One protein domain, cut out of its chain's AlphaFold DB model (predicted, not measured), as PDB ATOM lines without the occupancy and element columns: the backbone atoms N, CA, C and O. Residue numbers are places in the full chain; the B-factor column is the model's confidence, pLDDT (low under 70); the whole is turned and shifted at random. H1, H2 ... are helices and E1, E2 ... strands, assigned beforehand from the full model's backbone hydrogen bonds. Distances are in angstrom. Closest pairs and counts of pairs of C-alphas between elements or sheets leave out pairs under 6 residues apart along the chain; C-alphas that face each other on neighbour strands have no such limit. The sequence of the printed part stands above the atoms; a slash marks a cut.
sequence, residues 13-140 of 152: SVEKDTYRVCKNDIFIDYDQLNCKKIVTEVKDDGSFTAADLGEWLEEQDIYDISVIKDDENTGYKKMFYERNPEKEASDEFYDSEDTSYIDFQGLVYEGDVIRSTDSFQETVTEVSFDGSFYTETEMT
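What this domain is: This is residues 13 to 140 of the 152 residues of an uncharacterized protein of Blautia obeum (UniProt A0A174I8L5). A strongly twisted sheet of five strands stands next to a small twisted sheet of three, with strands E4 and E5 of the small sheet meeting edge strand E8 of the large one and the short helix H1 packed at this junction. The tiny hairpin E1 and E2 makes the far end of the long axis, where residues 14 to 19 stick out. The printed part has 128 residues, with two named helices and ten named strands in the order E1 E2 E3 E4 E5 H1 E6 E7 H2 E8 E9 E10; the class is mostly strand. The sheets E6 - E7 - E10 - E9 - E8, E3 - E4 - E5 and E1 - E2 are antiparallel. The whole is compact, with a radius of gyration of the C-alphas of 15.6 A, yet elongated, spanning 53 by 34 by 22 A.

How they stand to each other: In the large sheet, E6, residues 63 to 71, and E7, residues 76 to 83, form a hairpin, with N 66 and O 80 2.9 A apart. E10, residues 133 to 139, is the antiparallel neighbour of E7, with N 137 and O 77 at 2.8 A. E9, residues 120 to 127, pairs with E10 through N 123 and O 136, 2.9 A, and E8, residues 113 to 116, pairs with E9 through N 114 and O 122, 2.9 A. E8, E9 and E10 form a meander, each strand the antiparallel neighbour of the one before. E3, residues 26 to 29, E4, residues 35 to 42, and E5, residues 48 to 52, form another, with N 29 and O 35 at 2.8 A and N 40 and O 49 at 2.9 A. The closest C-alphas of E4 and E8 are those of Cys 35 and Val 113, 4.8 A apart. H1, residues 53 to 60, stands at the level of the large sheet, with the C-alphas of Gly 54 and Ile 114 closest to E8 at 4.9 A. It is also on the small sheet, at a height of 8.5 A, over E5 and slantwise to the strands at 46 degrees on the local plane. Every O i to N i+4 pair in H1 is within hydrogen-bond range; H2, residues 85 to 88, is too short for such a pair and only grazes the large sheet. E1, residues 13 to 15, and E2, residues 18 to 20, form a hairpin with N 14 and O 18 at 3.0 A; E2 and E3 are apart.

Where its parts are: E6 measures 22.7 A, E7 22.8 A, E9 20.8 A, E10 20.1 A and E4 19.4 A from first to last C-alpha. E1 begins at C-alpha 13, (-35.836, 3.997, -8.892), E6 begins at C-alpha 63, (-37.008, 31.644, -18.085), and E10 ends at C-alpha 139, (-32.249, 26.885, -40.842).

The domain as a whole: The two C-alphas farthest apart, of Lys 16 and Asn 73, are 55.4 A apart. The printed part has no cut. The link from H2 to E8, residues 89 to 112, is long; the other links are tight. Mean pLDDT of the printed part is 90.8, with residues 89 to 93 and residue 140 under 70.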
ATOM      1  N   SER A  13     -35.835   5.352  -9.464       78.31
ATOM      2  CA  SER A  13     -35.836   3.997  -8.892       78.31
ATOM      3  C   SER A  13     -37.144   3.735  -8.143       78.31
ATOM      4  O   SER A  13     -37.561   4.543  -7.313       78.31
ATOM      5  N   VAL A  14     -37.782   2.602  -8.437       78.75
ATOM      6  CA  VAL A  14     -39.045   2.183  -7.800       78.75
ATOM      7  C   VAL A  14     -38.817   0.980  -6.889       78.75
ATOM      8  O   VAL A  14     -39.358   0.903  -5.788       78.75
ATOM      9  N   GLU A  15     -37.972   0.050  -7.324       82.25
ATOM     10  CA  GLU A  15     -37.564  -1.130  -6.568       82.25
ATOM     11  C   GLU A  15     -36.166  -1.578  -7.025       82.25
ATOM     12  O   GLU A  15     -35.512  -0.925  -7.845       82.25
ATOM     13  N   LYS A  16     -35.678  -2.694  -6.476       87.19
ATOM     14  CA  LYS A  16     -34.358  -3.219  -6.826       87.19
ATOM     15  C   LYS A  16     -34.288  -3.527  -8.324       87.19
ATOM     16  O   LYS A  16     -35.014  -4.389  -8.802       87.19
ATOM     17  N   ASP A  17     -33.342  -2.882  -9.003       87.50
ATOM     18  CA  ASP A  17     -33.062  -3.045 -10.435       87.50
ATOM     19  C   ASP A  17     -34.236  -2.656 -11.364       87.50
ATOM     20  O   ASP A  17     -34.201  -2.965 -12.555       87.50
ATOM     21  N   THR A  18     -35.232  -1.920 -10.851       83.56
ATOM     22  CA  THR A  18     -36.381  -1.420 -11.623       83.56
ATOM     23  C   THR A  18     -36.483   0.098 -11.497       83.56
ATOM     24  O   THR A  18     -36.493   0.665 -10.398       83.56
ATOM     25  N   TYR A  19     -36.616   0.749 -12.646       84.81
ATOM     26  CA  TYR A  19     -36.707   2.196 -12.782       84.81
ATOM     27  C   TYR A  19     -37.910   2.534 -13.656       84.81
ATOM     28  O   TYR A  19     -38.290   1.737 -14.518       84.81
ATOM     29  N   ARG A  20     -38.495   3.709 -13.448       86.50
ATOM     30  CA  ARG A  20     -39.546   4.249 -14.312       86.50
ATOM     31  C   ARG A  20     -39.163   5.632 -14.806       86.50
ATOM     32  O   ARG A  20     -38.458   6.358 -14.110       86.50
ATOM     33  N   VAL A  21     -39.670   5.966 -15.985       90.62
ATOM     34  CA  VAL A  21     -39.680   7.341 -16.477       90.62
ATOM     35  C   VAL A  21     -40.725   8.128 -15.691       90.62
ATOM     36  O   VAL A  21     -41.797   7.599 -15.376       90.62
ATOM     37  N   CYS A  22     -40.406   9.369 -15.373       90.25
ATOM     38  CA  CYS A  22     -41.267  10.320 -14.690       90.25
ATOM     39  C   CYS A  22     -41.507  11.556 -15.562       90.25
ATOM     40  O   CYS A  22     -40.753  11.854 -16.491       90.25
ATOM     41  N   LYS A  23     -42.575  12.296 -15.256       91.25
ATOM     42  CA  LYS A  23     -42.761  13.650 -15.786       91.25
ATOM     43  C   LYS A  23     -41.534  14.486 -15.415       91.25
ATOM     44  O   LYS A  23     -40.987  14.302 -14.331       91.25
ATOM     45  N   ASN A  24     -41.122  15.387 -16.298       91.62
ATOM     46  CA  ASN A  24     -39.897  16.184 -16.227       91.62
ATOM     47  C   ASN A  24     -38.579  15.424 -16.442       91.62
ATOM     48  O   ASN A  24     -37.533  16.067 -16.447       91.62
ATOM     49  N   ASP A  25     -38.592  14.107 -16.679       92.19
ATOM     50  CA  ASP A  25     -37.369  13.421 -17.101       92.19
ATOM     51  C   ASP A  25     -36.871  14.007 -18.423       92.19
ATOM     52  O   ASP A  25     -37.639  14.229 -19.367       92.19
ATOM     53  N   ILE A  26     -35.562  14.231 -18.496       92.94
ATOM     54  CA  ILE A  26     -34.898  14.803 -19.665       92.94
ATOM     55  C   ILE A  26     -34.107  13.713 -20.371       92.94
ATOM     56  O   ILE A  26     -33.399  12.927 -19.743       92.94
ATOM     57  N   PHE A  27     -34.204  13.672 -21.695       93.25
ATOM     58  CA  PHE A  27     -33.445  12.734 -22.516       93.25
ATOM     59  C   PHE A  27     -33.087  13.348 -23.870       93.25
ATOM     60  O   PHE A  27     -33.599  14.397 -24.254       93.25
ATOM     61  N   ILE A  28     -32.188  12.690 -24.600       93.88
ATOM     62  CA  ILE A  28     -31.813  13.073 -25.963       93.88
ATOM     63  C   ILE A  28     -32.530  12.143 -26.939       93.88
ATOM     64  O   ILE A  28     -32.339  10.925 -26.902       93.88
ATOM     65  N   ASP A  29     -33.336  12.719 -27.823       94.50
ATOM     66  CA  ASP A  29     -33.947  12.010 -28.940       94.50
ATOM     67  C   ASP A  29     -32.970  11.977 -30.122       94.50
ATOM     68  O   ASP A  29     -32.843  12.920 -30.910       94.50
ATOM     69  N   TYR A  30     -32.237  10.869 -30.221       91.00
ATOM     70  CA  TYR A  30     -31.250  10.641 -31.275       91.00
ATOM     71  C   TYR A  30     -31.873  10.540 -32.676       91.00
ATOM     72  O   TYR A  30     -31.194  10.856 -33.655       91.00
ATOM     73  N   ASP A  31     -33.145  10.148 -32.783       90.75
ATOM     74  CA  ASP A  31     -33.849  10.047 -34.067       90.75
ATOM     75  C   ASP A  31     -34.344  11.424 -34.543       90.75
ATOM     76  O   ASP A  31     -34.456  11.664 -35.747       90.75
ATOM     77  N   GLN A  32     -34.566  12.361 -33.618       88.00
ATOM     78  CA  GLN A  32     -34.892  13.766 -33.891       88.00
ATOM     79  C   GLN A  32     -33.653  14.666 -33.799       88.00
ATOM     80  O   GLN A  32     -33.651  15.693 -33.125       88.00
ATOM     81  N   LEU A  33     -32.579  14.270 -34.492       90.25
ATOM     82  CA  LEU A  33     -31.343  15.050 -34.640       90.25
ATOM     83  C   LEU A  33     -30.659  15.424 -33.310       90.25
ATOM     84  O   LEU A  33     -30.039  16.482 -33.204       90.25
ATOM     85  N   ASN A  34     -30.711  14.527 -32.323       92.38
ATOM     86  CA  ASN A  34     -30.201  14.747 -30.964       92.38
ATOM     87  C   ASN A  34     -30.937  15.865 -30.205       92.38
ATOM     88  O   ASN A  34     -30.346  16.486 -29.320       92.38
ATOM     89  N   CYS A  35     -32.203  16.136 -30.536       95.38
ATOM     90  CA  CYS A  35     -32.996  17.117 -29.805       95.38
ATOM     91  C   CYS A  35     -33.190  16.659 -28.355       95.38
ATOM     92  O   CYS A  35     -33.637  15.539 -28.090       95.38
ATOM     93  N   LYS A  36     -32.852  17.527 -27.407       96.75
ATOM     94  CA  LYS A  36     -33.122  17.342 -25.990       96.75
ATOM     95  C   LYS A  36     -34.617  17.533 -25.740       96.75
ATOM     96  O   LYS A  36     -35.202  18.552 -26.108       96.75
ATOM     97  N   LYS A  37     -35.221  16.538 -25.102       96.12
ATOM     98  CA  LYS A  37     -36.652  16.447 -24.822       96.12
ATOM     99  C   LYS A  37     -36.908  16.436 -23.324       96.12
ATOM    100  O   LYS A  37     -36.062  15.973 -22.557       96.12
ATOM    101  N   ILE A  38     -38.102  16.865 -22.939       94.88
ATOM    102  CA  ILE A  38     -38.626  16.738 -21.578       94.88
ATOM    103  C   ILE A  38     -39.948  15.978 -21.596       94.88
ATOM    104  O   ILE A  38     -40.819  16.244 -22.427       94.88
ATOM    105  N   VAL A  39     -40.090  15.003 -20.701       94.69
ATOM    106  CA  VAL A  39     -41.314  14.207 -20.559       94.69
ATOM    107  C   VAL A  39     -42.424  15.065 -19.957       94.69
ATOM    108  O   VAL A  39     -42.257  15.632 -18.879       94.69
ATOM    109  N   THR A  40     -43.575  15.133 -20.622       93.50
ATOM    110  CA  THR A  40     -44.714  15.965 -20.200       93.50
ATOM    111  C   THR A  40     -45.832  15.157 -19.545       93.50
ATOM    112  O   THR A  40     -46.486  15.653 -18.628       93.50
ATOM    113  N   GLU A  41     -46.027  13.902 -19.954       92.56
ATOM    114  CA  GLU A  41     -47.014  12.986 -19.373       92.56
ATOM    115  C   GLU A  41     -46.530  11.533 -19.473       92.56
ATOM    116  O   GLU A  41     -46.029  11.106 -20.513       92.56
ATOM    117  N   VAL A  42     -46.734  10.754 -18.408       91.06
ATOM    118  CA  VAL A  42     -46.547   9.296 -18.397       91.06
ATOM    119  C   VAL A  42     -47.922   8.638 -18.316       91.06
ATOM    120  O   VAL A  42     -48.734   8.988 -17.464       91.06
ATOM    121  N   LYS A  43     -48.198   7.693 -19.214       91.44
ATOM    122  CA  LYS A  43     -49.487   7.002 -19.342       91.44
ATOM    123  C   LYS A  43     -49.503   5.706 -18.535       91.44
ATOM    124  O   LYS A  43     -48.460   5.124 -18.244       91.44
ATOM    125  N   ASP A  44     -50.704   5.195 -18.269       89.19
ATOM    126  CA  ASP A  44     -50.921   3.956 -17.502       89.19
ATOM    127  C   ASP A  44     -50.233   2.715 -18.102       89.19
ATOM    128  O   ASP A  44     -49.929   1.760 -17.385       89.19
ATOM    129  N   ASP A  45     -49.992   2.700 -19.418       89.56
ATOM    130  CA  ASP A  45     -49.303   1.606 -20.114       89.56
ATOM    131  C   ASP A  45     -47.766   1.718 -20.073       89.56
ATOM    132  O   ASP A  45     -47.069   0.878 -20.648       89.56
ATOM    133  N   GLY A  46     -47.236   2.735 -19.388       85.50
ATOM    134  CA  GLY A  46     -45.809   3.020 -19.264       85.50
ATOM    135  C   GLY A  46     -45.208   3.776 -20.450       85.50
ATOM    136  O   GLY A  46     -44.021   4.103 -20.413       85.50
ATOM    137  N   SER A  47     -45.985   4.067 -21.499       91.12
ATOM    138  CA  SER A  47     -45.562   5.000 -22.547       91.12
ATOM    139  C   SER A  47     -45.672   6.448 -22.063       91.12
ATOM    140  O   SER A  47     -46.353   6.739 -21.084       91.12
ATOM    141  N   PHE A  48     -45.003   7.376 -22.743       94.00
ATOM    142  CA  PHE A  48     -44.991   8.782 -22.349       94.00
ATOM    143  C   PHE A  48     -45.037   9.709 -23.565       94.00
ATOM    144  O   PHE A  48     -44.758   9.298 -24.696       94.00
ATOM    145  N   THR A  49     -45.427  10.956 -23.336       95.62
ATOM    146  CA  THR A  49     -45.282  12.061 -24.289       95.62
ATOM    147  C   THR A  49     -44.152  12.973 -23.827       95.62
ATOM    148  O   THR A  49     -43.851  13.072 -22.638       95.62
ATOM    149  N   ALA A  50     -43.486  13.611 -24.785       96.06
ATOM    150  CA  ALA A  50     -42.390  14.526 -24.521       96.06
ATOM    151  C   ALA A  50     -42.422  15.686 -25.515       96.06
ATOM    152  O   ALA A  50     -42.865  15.512 -26.654       96.06
ATOM    153  N   ALA A  51     -41.943  16.845 -25.079       96.75
ATOM    154  CA  ALA A  51     -41.811  18.053 -25.887       96.75
ATOM    155  C   ALA A  51     -40.334  18.367 -26.154       96.75
ATOM    156  O   ALA A  51     -39.452  17.894 -25.427       96.75
ATOM    157  N   ASP A  52     -40.063  19.168 -27.188       97.56
ATOM    158  CA  ASP A  52     -38.769  19.842 -27.335       97.56
ATOM    159  C   ASP A  52     -38.511  20.689 -26.086       97.56
ATOM    160  O   ASP A  52     -39.402  21.414 -25.636       97.56
ATOM    161  N   LEU A  53     -37.304  20.624 -25.519       96.88
ATOM    162  CA  LEU A  53     -37.005  21.370 -24.296       96.88
ATOM    163  C   LEU A  53     -37.225  22.879 -24.489       96.88
ATOM    164  O   LEU A  53     -37.798  23.524 -23.620       96.88
ATOM    165  N   GLY A  54     -36.824  23.439 -25.633       96.25
ATOM    166  CA  GLY A  54     -37.010  24.858 -25.942       96.25
ATOM    167  C   GLY A  54     -38.483  25.265 -26.054       96.25
ATOM    168  O   GLY A  54     -38.856  26.337 -25.595       96.25
ATOM    169  N   GLU A  55     -39.339  24.403 -26.615       95.94
ATOM    170  CA  GLU A  55     -40.798  24.612 -26.634       95.94
ATOM    171  C   GLU A  55     -41.375  24.606 -25.224       95.94
ATOM    172  O   GLU A  55     -42.059  25.551 -24.839       95.94
ATOM    173  N   TRP A  56     -41.015  23.608 -24.425       95.56
ATOM    174  CA  TRP A  56     -41.482  23.524 -23.051       95.56
ATOM    175  C   TRP A  56     -41.049  24.737 -22.213       95.56
ATOM    176  O   TRP A  56     -41.868  25.293 -21.486       95.56
ATOM    177  N   LEU A  57     -39.799  25.199 -22.347       94.75
ATOM    178  CA  LEU A  57     -39.290  26.375 -21.627       94.75
ATOM    179  C   LEU A  57     -40.054  27.662 -21.966       94.75
ATOM    180  O   LEU A  57     -40.310  28.465 -21.069       94.75
ATOM    181  N   GLU A  58     -40.425  27.854 -23.233       93.19
ATOM    182  CA  GLU A  58     -41.254  28.987 -23.657       93.19
ATOM    183  C   GLU A  58     -42.682  28.891 -23.103       93.19
ATOM    184  O   GLU A  58     -43.229  29.897 -22.655       93.19
ATOM    185  N   GLU A  59     -43.283  27.698 -23.103       92.75
ATOM    186  CA  GLU A  59     -44.647  27.491 -22.602       92.75
ATOM    187  C   GLU A  59     -44.767  27.664 -21.088       92.75
ATOM    188  O   GLU A  59     -45.773  28.187 -20.609       92.75
ATOM    189  N   GLN A  60     -43.761  27.221 -20.331       89.50
ATOM    190  CA  GLN A  60     -43.797  27.293 -18.870       89.50
ATOM    191  C   GLN A  60     -43.514  28.704 -18.323       89.50
ATOM    192  O   GLN A  60     -43.746  28.937 -17.139       89.50
ATOM    193  N   ASP A  61     -43.007  29.633 -19.146       88.75
ATOM    194  CA  ASP A  61     -42.631  31.004 -18.748       88.75
ATOM    195  C   ASP A  61     -41.679  31.051 -17.530       88.75
ATOM    196  O   ASP A  61     -41.717  31.975 -16.725       88.75
ATOM    197  N   ILE A  62     -40.806  30.052 -17.361       89.94
ATOM    198  CA  ILE A  62     -39.887  29.957 -16.205       89.94
ATOM    199  C   ILE A  62     -38.522  30.611 -16.437       89.94
ATOM    200  O   ILE A  62     -37.825  30.937 -15.479       89.94
ATOM    201  N   TYR A  63     -38.149  30.819 -17.697       94.56
ATOM    202  CA  TYR A  63     -37.008  31.644 -18.085       94.56
ATOM    203  C   TYR A  63     -37.522  32.982 -18.606       94.56
ATOM    204  O   TYR A  63     -38.541  33.039 -19.294       94.56
ATOM    205  N   ASP A  64     -36.792  34.061 -18.337       96.06
ATOM    206  CA  ASP A  64     -37.024  35.331 -19.017       96.06
ATOM    207  C   ASP A  64     -36.292  35.293 -20.367       96.06
ATOM    208  O   ASP A  64     -35.067  35.399 -20.462       96.06
ATOM    209  N   ILE A  65     -37.059  35.063 -21.435       96.94
ATOM    210  CA  ILE A  65     -36.523  34.805 -22.774       96.94
ATOM    211  C   ILE A  65     -36.484  36.103 -23.578       96.94
ATOM    212  O   ILE A  65     -37.493  36.786 -23.764       96.94
ATOM    213  N   SER A  66     -35.310  36.435 -24.111       97.38
ATOM    214  CA  SER A  66     -35.096  37.645 -24.905       97.38
ATOM    215  C   SER A  66     -34.428  37.351 -26.245       97.38
ATOM    216  O   SER A  66     -33.595  36.455 -26.384       97.38
ATOM    217  N   VAL A  67     -34.795  38.127 -27.266       97.31
ATOM    218  CA  VAL A  67     -34.163  38.065 -28.588       97.31
ATOM    219  C   VAL A  67     -33.012  39.061 -28.623       97.31
ATOM    220  O   VAL A  67     -33.217  40.267 -28.496       97.31
ATOM    221  N   ILE A  68     -31.796  38.557 -28.810       97.44
ATOM    222  CA  ILE A  68     -30.572  39.364 -28.862       97.44
ATOM    223  C   ILE A  68     -30.285  39.821 -30.290       97.44
ATOM    224  O   ILE A  68     -29.843  40.948 -30.519       97.44
ATOM    225  N   LYS A  69     -30.535  38.942 -31.261       95.94
ATOM    226  CA  LYS A  69     -30.399  39.242 -32.684       95.94
ATOM    227  C   LYS A  69     -31.423  38.447 -33.478       95.94
ATOM    228  O   LYS A  69     -31.634  37.273 -33.199       95.94
ATOM    229  N   ASP A  70     -31.992  39.088 -34.485       94.31
ATOM    230  CA  ASP A  70     -32.910  38.479 -35.439       94.31
ATOM    231  C   ASP A  70     -32.557  39.003 -36.836       94.31
ATOM    232  O   ASP A  70     -32.584  40.212 -37.077       94.31
ATOM    233  N   ASP A  71     -32.106  38.113 -37.718       91.44
ATOM    234  CA  ASP A  71     -31.875  38.399 -39.131       91.44
ATOM    235  C   ASP A  71     -32.860  37.584 -39.968       91.44
ATOM    236  O   ASP A  71     -32.577  36.465 -40.408       91.44
ATOM    237  N   GLU A  72     -34.022  38.187 -40.209       84.62
ATOM    238  CA  GLU A  72     -35.110  37.601 -40.992       84.62
ATOM    239  C   GLU A  72     -34.679  37.194 -42.414       84.62
ATOM    240  O   GLU A  72     -35.284  36.301 -43.006       84.62
ATOM    241  N   ASN A  73     -33.628  37.808 -42.983       84.81
ATOM    242  CA  ASN A  73     -33.182  37.482 -44.344       84.81
ATOM    243  C   ASN A  73     -32.464  36.137 -44.407       84.81
ATOM    244  O   ASN A  73     -32.532  35.444 -45.423       84.81
ATOM    245  N   THR A  74     -31.733  35.794 -43.347       85.69
ATOM    246  CA  THR A  74     -31.001  34.528 -43.249       85.69
ATOM    247  C   THR A  74     -31.747  33.497 -42.405       85.69
ATOM    248  O   THR A  74     -31.358  32.333 -42.408       85.69
ATOM    249  N   GLY A  75     -32.790  33.916 -41.679       85.12
ATOM    250  CA  GLY A  75     -33.458  33.113 -40.653       85.12
ATOM    251  C   GLY A  75     -32.595  32.862 -39.423       85.12
ATOM    252  O   GLY A  75     -32.852  31.915 -38.688       85.12
ATOM    253  N   TYR A  76     -31.543  33.662 -39.232       91.75
ATOM    254  CA  TYR A  76     -30.657  33.516 -38.084       91.75
ATOM    255  C   TYR A  76     -31.265  34.251 -36.899       91.75
ATOM    256  O   TYR A  76     -31.601  35.432 -37.008       91.75
ATOM    257  N   LYS A  77     -31.315  33.592 -35.746       95.62
ATOM    258  CA  LYS A  77     -31.781  34.195 -34.500       95.62
ATOM    259  C   LYS A  77     -30.827  33.838 -33.373       95.62
ATOM    260  O   LYS A  77     -30.405  32.693 -33.283       95.62
ATOM    261  N   LYS A  78     -30.491  34.802 -32.517       97.38
ATOM    262  CA  LYS A  78     -29.786  34.567 -31.251       97.38
ATOM    263  C   LYS A  78     -30.713  34.937 -30.107       97.38
ATOM    264  O   LYS A  78     -31.189  36.077 -30.054       97.38
ATOM    265  N   MET A  79     -30.961  33.995 -29.210       98.06
ATOM    266  CA  MET A  79     -31.824  34.184 -28.045       98.06
ATOM    267  C   MET A  79     -31.013  34.037 -26.761       98.06
ATOM    268  O   MET A  79     -29.965  33.389 -26.740       98.06
ATOM    269  N   PHE A  80     -31.473  34.695 -25.706       98.38
ATOM    270  CA  PHE A  80     -30.927  34.586 -24.362       98.38
ATOM    271  C   PHE A  80     -32.039  34.147 -23.420       98.38
ATOM    272  O   PHE A  80     -33.088  34.790 -23.356       98.38
ATOM    273  N   TYR A  81     -31.783  33.051 -22.722       98.19
ATOM    274  CA  TYR A  81     -32.637  32.457 -21.712       98.19
ATOM    275  C   TYR A  81     -32.040  32.833 -20.359       98.19
ATOM    276  O   TYR A  81     -31.062  32.227 -19.911       98.19
ATOM    277  N   GLU A  82     -32.605  33.857 -19.725       97.81
ATOM    278  CA  GLU A  82     -32.199  34.281 -18.388       97.81
ATOM    279  C   GLU A  82     -32.933  33.446 -17.343       97.81
ATOM    280  O   GLU A  82     -34.166  33.370 -17.331       97.81
ATOM    281  N   ARG A  83     -32.165  32.778 -16.485       95.00
ATOM    282  CA  ARG A  83     -32.721  31.942 -15.431       95.00
ATOM    283  C   ARG A  83     -33.476  32.813 -14.427       95.00
ATOM    284  O   ARG A  83     -32.916  33.776 -13.905       95.00
ATOM    285  N   ASN A  84     -34.706  32.423 -14.092       92.38
ATOM    286  CA  ASN A  84     -35.521  33.117 -13.102       92.38
ATOM    287  C   ASN A  84     -35.927  32.180 -11.943       92.38
ATOM    288  O   ASN A  84     -36.999  31.566 -11.975       92.38
ATOM    289  N   PRO A  85     -35.123  32.120 -10.860       89.25
ATOM    290  CA  PRO A  85     -35.413  31.272  -9.704       89.25
ATOM    291  C   PRO A  85     -36.742  31.574  -9.002       89.25
ATOM    292  O   PRO A  85     -37.261  30.714  -8.292       89.25
ATOM    293  N   GLU A  86     -37.302  32.781  -9.165       87.62
ATOM    294  CA  GLU A  86     -38.604  33.120  -8.581       87.62
ATOM    295  C   GLU A  86     -39.752  32.390  -9.291       87.62
ATOM    296  O   GLU A  86     -40.747  32.055  -8.648       87.62
ATOM    297  N   LYS A  87     -39.604  32.100 -10.592       86.56
ATOM    298  CA  LYS A  87     -40.602  31.377 -11.396       86.56
ATOM    299  C   LYS A  87     -40.407  29.856 -11.383       86.56
ATOM    300  O   LYS A  87     -41.373  29.114 -11.538       86.56
ATOM    301  N   GLU A  88     -39.189  29.377 -11.124       83.50
ATOM    302  CA  GLU A  88     -38.866  27.940 -11.000       83.50
ATOM    303  C   GLU A  88     -39.586  27.243  -9.835       83.50
ATOM    304  O   GLU A  88     -39.756  26.024  -9.842       83.50
ATOM    305  N   ALA A  89     -40.000  28.005  -8.822       69.25
ATOM    306  CA  ALA A  89     -40.591  27.489  -7.590       69.25
ATOM    307  C   ALA A  89     -42.107  27.224  -7.680       69.25
ATOM    308  O   ALA A  89     -42.754  27.083  -6.642       69.25
ATOM    309  N   SER A  90     -42.696  27.193  -8.880       69.31
ATOM    310  CA  SER A  90     -44.130  26.916  -9.008       69.31
ATOM    311  C   SER A  90     -44.446  25.468  -8.630       69.31
ATOM    312  O   SER A  90     -43.945  24.519  -9.239       69.31
ATOM    313  N   ASP A  91     -45.340  25.303  -7.654       63.34
ATOM    314  CA  ASP A  91     -45.867  24.000  -7.230       63.34
ATOM    315  C   ASP A  91     -46.594  23.260  -8.375       63.34
ATOM    316  O   ASP A  91     -46.773  22.047  -8.308       63.34
ATOM    317  N   GLU A  92     -46.988  23.958  -9.450       68.25
ATOM    318  CA  GLU A  92     -47.712  23.372 -10.589       68.25
ATOM    319  C   GLU A  92     -46.862  22.384 -11.412       68.25
ATOM    320  O   GLU A  92     -47.409  21.476 -12.042       68.25
ATOM    321  N   PHE A  93     -45.530  22.504 -11.377       68.31
ATOM    322  CA  PHE A  93     -44.635  21.553 -12.051       68.31
ATOM    323  C   PHE A  93     -44.537  20.229 -11.296       68.31
ATOM    324  O   PHE A  93     -44.458  19.168 -11.915       68.31
ATOM    325  N   TYR A  94     -44.561  20.304  -9.963       76.56
ATOM    326  CA  TYR A  94     -44.342  19.210  -9.018       76.56
ATOM    327  C   TYR A  94     -45.662  18.738  -8.406       76.56
ATOM    328  O   TYR A  94     -45.818  18.619  -7.192       76.56
ATOM    329  N   ASP A  95     -46.622  18.460  -9.279       76.88
ATOM    330  CA  ASP A  95     -48.001  18.111  -8.945       76.88
ATOM    331  C   ASP A  95     -48.179  16.685  -8.401       76.88
ATOM    332  O   ASP A  95     -49.236  16.356  -7.852       76.88
ATOM    333  N   SER A  96     -47.168  15.821  -8.531       79.75
ATOM    334  CA  SER A  96     -47.257  14.426  -8.104       79.75
ATOM    335  C   SER A  96     -45.917  13.822  -7.678       79.75
ATOM    336  O   SER A  96     -44.841  14.341  -7.964       79.75
ATOM    337  N   GLU A  97     -45.977  12.653  -7.034       75.00
ATOM    338  CA  GLU A  97     -44.791  11.830  -6.757       75.00
ATOM    339  C   GLU A  97     -44.153  11.248  -8.033       75.00
ATOM    340  O   GLU A  97     -43.070  10.661  -7.965       75.00
ATOM    341  N   ASP A  98     -44.806  11.397  -9.185       80.69
ATOM    342  CA  ASP A  98     -44.363  10.897 -10.487       80.69
ATOM    343  C   ASP A  98     -43.713  12.001 -11.332       80.69
ATOM    344  O   ASP A  98     -43.539  11.844 -12.542       80.69
ATOM    345  N   THR A  99     -43.302  13.081 -10.666       86.19
ATOM    346  CA  THR A  99     -42.553  14.198 -11.233       86.19
ATOM    347  C   THR A  99     -41.106  14.179 -10.731       86.19
ATOM    348  O   THR A  99     -40.849  14.122  -9.524       86.19
ATOM    349  N   SER A 100     -40.156  14.240 -11.660       87.56
ATOM    350  CA  SER A 100     -38.727  14.374 -11.386       87.56
ATOM    351  C   SER A 100     -38.328  15.825 -11.142       87.56
ATOM    352  O   SER A 100     -38.904  16.757 -11.706       87.56
ATOM    353  N   TYR A 101     -37.330  16.003 -10.275       86.31
ATOM    354  CA  TYR A 101     -36.695  17.293 -10.024       86.31
ATOM    355  C   TYR A 101     -35.941  17.770 -11.266       86.31
ATOM    356  O   TYR A 101     -35.229  16.982 -11.874       86.31
ATOM    357  N   ILE A 102     -36.065  19.052 -11.610       88.25
ATOM    358  CA  ILE A 102     -35.293  19.658 -12.699       88.25
ATOM    359  C   ILE A 102     -34.114  20.433 -12.109       88.25
ATOM    360  O   ILE A 102     -34.300  21.404 -11.373       88.25
ATOM    361  N   ASP A 103     -32.892  20.043 -12.477       90.06
ATOM    362  CA  ASP A 103     -31.696  20.846 -12.222       90.06
ATOM    363  C   ASP A 103     -31.571  21.965 -13.268       90.06
ATOM    364  O   ASP A 103     -30.957  21.794 -14.319       90.06
ATOM    365  N   PHE A 104     -32.139  23.137 -12.971       91.19
ATOM    366  CA  PHE A 104     -32.056  24.312 -13.849       91.19
ATOM    367  C   PHE A 104     -30.631  24.850 -14.039       91.19
ATOM    368  O   PHE A 104     -30.350  25.506 -15.039       91.19
ATOM    369  N   GLN A 105     -29.707  24.568 -13.113       91.25
ATOM    370  CA  GLN A 105     -28.312  24.983 -13.256       91.25
ATOM    371  C   GLN A 105     -27.562  24.089 -14.255       91.25
ATOM    372  O   GLN A 105     -26.714  24.575 -15.002       91.25
ATOM    373  N   GLY A 106     -27.882  22.793 -14.268       91.06
ATOM    374  CA  GLY A 106     -27.313  21.769 -15.151       91.06
ATOM    375  C   GLY A 106     -28.197  21.370 -16.339       91.06
ATOM    376  O   GLY A 106     -27.932  20.347 -16.974       91.06
ATOM    377  N   LEU A 107     -29.244  22.146 -16.635       93.50
ATOM    378  CA  LEU A 107     -30.303  21.774 -17.578       93.50
ATOM    379  C   LEU A 107     -29.778  21.531 -18.998       93.50
ATOM    380  O   LEU A 107     -30.181  20.587 -19.692       93.50
ATOM    381  N   VAL A 108     -28.870  22.401 -19.434       95.88
ATOM    382  CA  VAL A 108     -28.294  22.412 -20.777       95.88
ATOM    383  C   VAL A 108     -26.778  22.551 -20.744       95.88
ATOM    384  O   VAL A 108     -26.192  23.094 -19.811       95.88
ATOM    385  N   TYR A 109     -26.155  22.079 -21.815       95.44
ATOM    386  CA  TYR A 109     -24.739  22.187 -22.114       95.44
ATOM    387  C   TYR A 109     -24.558  22.840 -23.486       95.44
ATOM    388  O   TYR A 109     -25.423  22.759 -24.359       95.44
ATOM    389  N   GLU A 110     -23.404  23.473 -23.689       97.00
ATOM    390  CA  GLU A 110     -23.013  23.977 -25.005       97.00
ATOM    391  C   GLU A 110     -23.051  22.847 -26.048       97.00
ATOM    392  O   GLU A 110     -22.467  21.777 -25.853       97.00
ATOM    393  N   GLY A 111     -23.739  23.098 -27.163       96.12
ATOM    394  CA  GLY A 111     -23.956  22.148 -28.251       96.12
ATOM    395  C   GLY A 111     -25.253  21.343 -28.159       96.12
ATOM    396  O   GLY A 111     -25.562  20.623 -29.109       96.12
ATOM    397  N   ASP A 112     -26.023  21.457 -27.074       97.06
ATOM    398  CA  ASP A 112     -27.342  20.828 -27.002       97.06
ATOM    399  C   ASP A 112     -28.301  21.446 -28.021       97.06
ATOM    400  O   ASP A 112     -28.462  22.665 -28.084       97.06
ATOM    401  N   VAL A 113     -28.994  20.596 -28.777       97.06
ATOM    402  CA  VAL A 113     -30.128  21.006 -29.611       97.06
ATOM    403  C   VAL A 113     -31.371  20.964 -28.734       97.06
ATOM    404  O   VAL A 113     -31.722  19.896 -28.243       97.06
ATOM    405  N   ILE A 114     -32.035  22.096 -28.513       97.38
ATOM    406  CA  ILE A 114     -33.218  22.169 -27.630       97.38
ATOM    407  C   ILE A 114     -34.530  22.301 -28.396       97.38
ATOM    408  O   ILE A 114     -35.599  22.133 -27.815       97.38
ATOM    409  N   ARG A 115     -34.451  22.597 -29.694       96.38
ATOM    410  CA  ARG A 115     -35.588  22.600 -30.605       96.38
ATOM    411  C   ARG A 115     -35.138  22.112 -31.967       96.38
ATOM    412  O   ARG A 115     -34.104  22.556 -32.470       96.38
ATOM    413  N   SER A 116     -35.904  21.214 -32.567       93.44
ATOM    414  CA  SER A 116     -35.580  20.653 -33.874       93.44
ATOM    415  C   SER A 116     -36.845  20.456 -34.690       93.44
ATOM    416  O   SER A 116     -37.683  19.616 -34.378       93.44
ATOM    417  N   THR A 117     -36.951  21.209 -35.778       89.94
ATOM    418  CA  THR A 117     -38.052  21.118 -36.736       89.94
ATOM    419  C   THR A 117     -37.524  20.763 -38.125       89.94
ATOM    420  O   THR A 117     -36.315  20.748 -38.375       89.94
ATOM    421  N   ASP A 118     -38.442  20.536 -39.063       86.94
ATOM    422  CA  ASP A 118     -38.099  20.330 -40.474       86.94
ATOM    423  C   ASP A 118     -37.402  21.544 -41.116       86.94
ATOM    424  O   ASP A 118     -36.778  21.394 -42.167       86.94
ATOM    425  N   SER A 119     -37.532  22.742 -40.529       87.00
ATOM    426  CA  SER A 119     -37.050  24.000 -41.108       87.00
ATOM    427  C   SER A 119     -35.927  24.675 -40.328       87.00
ATOM    428  O   SER A 119     -35.228  25.516 -40.897       87.00
ATOM    429  N   PHE A 120     -35.734  24.349 -39.050       91.81
ATOM    430  CA  PHE A 120     -34.634  24.890 -38.259       91.81
ATOM    431  C   PHE A 120     -34.259  24.025 -37.059       91.81
ATOM    432  O   PHE A 120     -35.048  23.211 -36.575       91.81
ATOM    433  N   GLN A 121     -33.062  24.286 -36.540       94.62
ATOM    434  CA  GLN A 121     -32.606  23.835 -35.232       94.62
ATOM    435  C   GLN A 121     -32.226  25.017 -34.359       94.62
ATOM    436  O   GLN A 121     -31.659  25.996 -34.840       94.62
ATOM    437  N   GLU A 122     -32.518  24.901 -33.071       97.19
ATOM    438  CA  GLU A 122     -32.067  25.826 -32.041       97.19
ATOM    439  C   GLU A 122     -31.047  25.121 -31.150       97.19
ATOM    440  O   GLU A 122     -31.359  24.112 -30.508       97.19
ATOM    441  N   THR A 123     -29.824  25.645 -31.139       97.81
ATOM    442  CA  THR A 123     -28.680  25.034 -30.454       97.81
ATOM    443  C   THR A 123     -28.151  25.962 -29.373       97.81
ATOM    444  O   THR A 123     -27.981  27.158 -29.603       97.81
ATOM    445  N   VAL A 124     -27.858  25.414 -28.200       98.38
ATOM    446  CA  VAL A 124     -27.223  26.128 -27.090       98.38
ATOM    447  C   VAL A 124     -25.775  26.434 -27.455       98.38
ATOM    448  O   VAL A 124     -25.008  25.533 -27.791       98.38
ATOM    449  N   THR A 125     -25.388  27.704 -27.390       98.06
ATOM    450  CA  THR A 125     -24.046  28.165 -27.784       98.06
ATOM    451  C   THR A 125     -23.173  28.558 -26.604       98.06
ATOM    452  O   THR A 125     -21.957  28.447 -26.690       98.06
ATOM    453  N   GLU A 126     -23.769  29.003 -25.499       97.94
ATOM    454  CA  GLU A 126     -23.041  29.450 -24.311       97.94
ATOM    455  C   GLU A 126     -23.908  29.199 -23.069       97.94
ATOM    456  O   GLU A 126     -25.095  29.520 -23.084       97.94
ATOM    457  N   VAL A 127     -23.327  28.664 -21.989       97.75
ATOM    458  CA  VAL A 127     -24.026  28.413 -20.714       97.75
ATOM    459  C   VAL A 127     -23.294  29.122 -19.577       97.75
ATOM    460  O   VAL A 127     -22.083  28.973 -19.402       97.75
ATOM    461  N   SER A 128     -24.034  29.910 -18.808       97.12
ATOM    462  CA  SER A 128     -23.551  30.622 -17.627       97.12
ATOM    463  C   SER A 128     -23.615  29.732 -16.389       97.12
ATOM    464  O   SER A 128     -24.395  28.789 -16.310       97.12
ATOM    465  N   PHE A 129     -22.792  30.041 -15.383       93.38
ATOM    466  CA  PHE A 129     -22.710  29.240 -14.156       93.38
ATOM    467  C   PHE A 129     -24.038  29.148 -13.395       93.38
ATOM    468  O   PHE A 129     -24.258  28.182 -12.676       93.38
ATOM    469  N   ASP A 130     -24.900  30.154 -13.507       94.69
ATOM    470  CA  ASP A 130     -26.207  30.183 -12.855       94.69
ATOM    471  C   ASP A 130     -27.251  29.297 -13.550       94.69
ATOM    472  O   ASP A 130     -28.262  29.009 -12.919       94.69
ATOM    473  N   GLY A 131     -27.007  28.826 -14.777       95.38
ATOM    474  CA  GLY A 131     -27.973  28.089 -15.600       95.38
ATOM    475  C   GLY A 131     -28.673  28.944 -16.661       95.38
ATOM    476  O   GLY A 131     -29.527  28.432 -17.382       95.38
ATOM    477  N   SER A 132     -28.328  30.233 -16.776       98.06
ATOM    478  CA  SER A 132     -28.727  31.081 -17.906       98.06
ATOM    479  C   SER A 132     -27.927  30.702 -19.155       98.06
ATOM    480  O   SER A 132     -26.759  30.323 -19.048       98.06
ATOM    481  N   PHE A 133     -28.496  30.818 -20.353       98.50
ATOM    482  CA  PHE A 133     -27.803  30.378 -21.571       98.50
ATOM    483  C   PHE A 133     -28.220  31.137 -22.831       98.50
ATOM    484  O   PHE A 133     -29.280  31.757 -22.900       98.50
ATOM    485  N   TYR A 134     -27.362  31.085 -23.847       98.56
ATOM    486  CA  TYR A 134     -27.641  31.599 -25.184       98.56
ATOM    487  C   TYR A 134     -27.916  30.459 -26.151       98.56
ATOM    488  O   TYR A 134     -27.283  29.402 -26.081       98.56
ATOM    489  N   THR A 135     -28.796  30.712 -27.112       98.50
ATOM    490  CA  THR A 135     -29.046  29.811 -28.237       98.50
ATOM    491  C   THR A 135     -28.897  30.533 -29.560       98.50
ATOM    492  O   THR A 135     -29.047  31.755 -29.645       98.50
ATOM    493  N   GLU A 136     -28.598  29.767 -30.600       97.88
ATOM    494  CA  GLU A 136     -28.645  30.228 -31.980       97.88
ATOM    495  C   GLU A 136     -29.535  29.306 -32.812       97.88
ATOM    496  O   GLU A 136     -29.492  28.080 -32.686       97.88
ATOM    497  N   THR A 137     -30.365  29.920 -33.650       95.44
ATOM    498  CA  THR A 137     -31.224  29.239 -34.610       95.44
ATOM    499  C   THR A 137     -30.562  29.224 -35.977       95.44
ATOM    500  O   THR A 137     -30.230  30.279 -36.529       95.44
ATOM    501  N   GLU A 138     -30.438  28.032 -36.547       87.19
ATOM    502  CA  GLU A 138     -29.973  27.811 -37.912       87.19
ATOM    503  C   GLU A 138     -31.059  27.103 -38.725       87.19
ATOM    504  O   GLU A 138     -31.678  26.146 -38.257       87.19
ATOM    505  N   MET A 139     -31.293  27.553 -39.960       84.75
ATOM    506  CA  MET A 139     -32.249  26.885 -40.842       84.75
ATOM    507  C   MET A 139     -31.729  25.514 -41.287       84.75
ATOM    508  O   MET A 139     -30.636  25.395 -41.850       84.75
ATOM    509  N   THR A 140     -32.557  24.487 -41.133       69.75
ATOM    510  CA  THR A 140     -32.329  23.161 -41.697       69.75
ATOM    511  C   THR A 140     -32.959  23.118 -43.091       69.75
ATOM    512  O   THR A 140     -34.099  23.516 -43.306       69.75
TER     513      THR A 140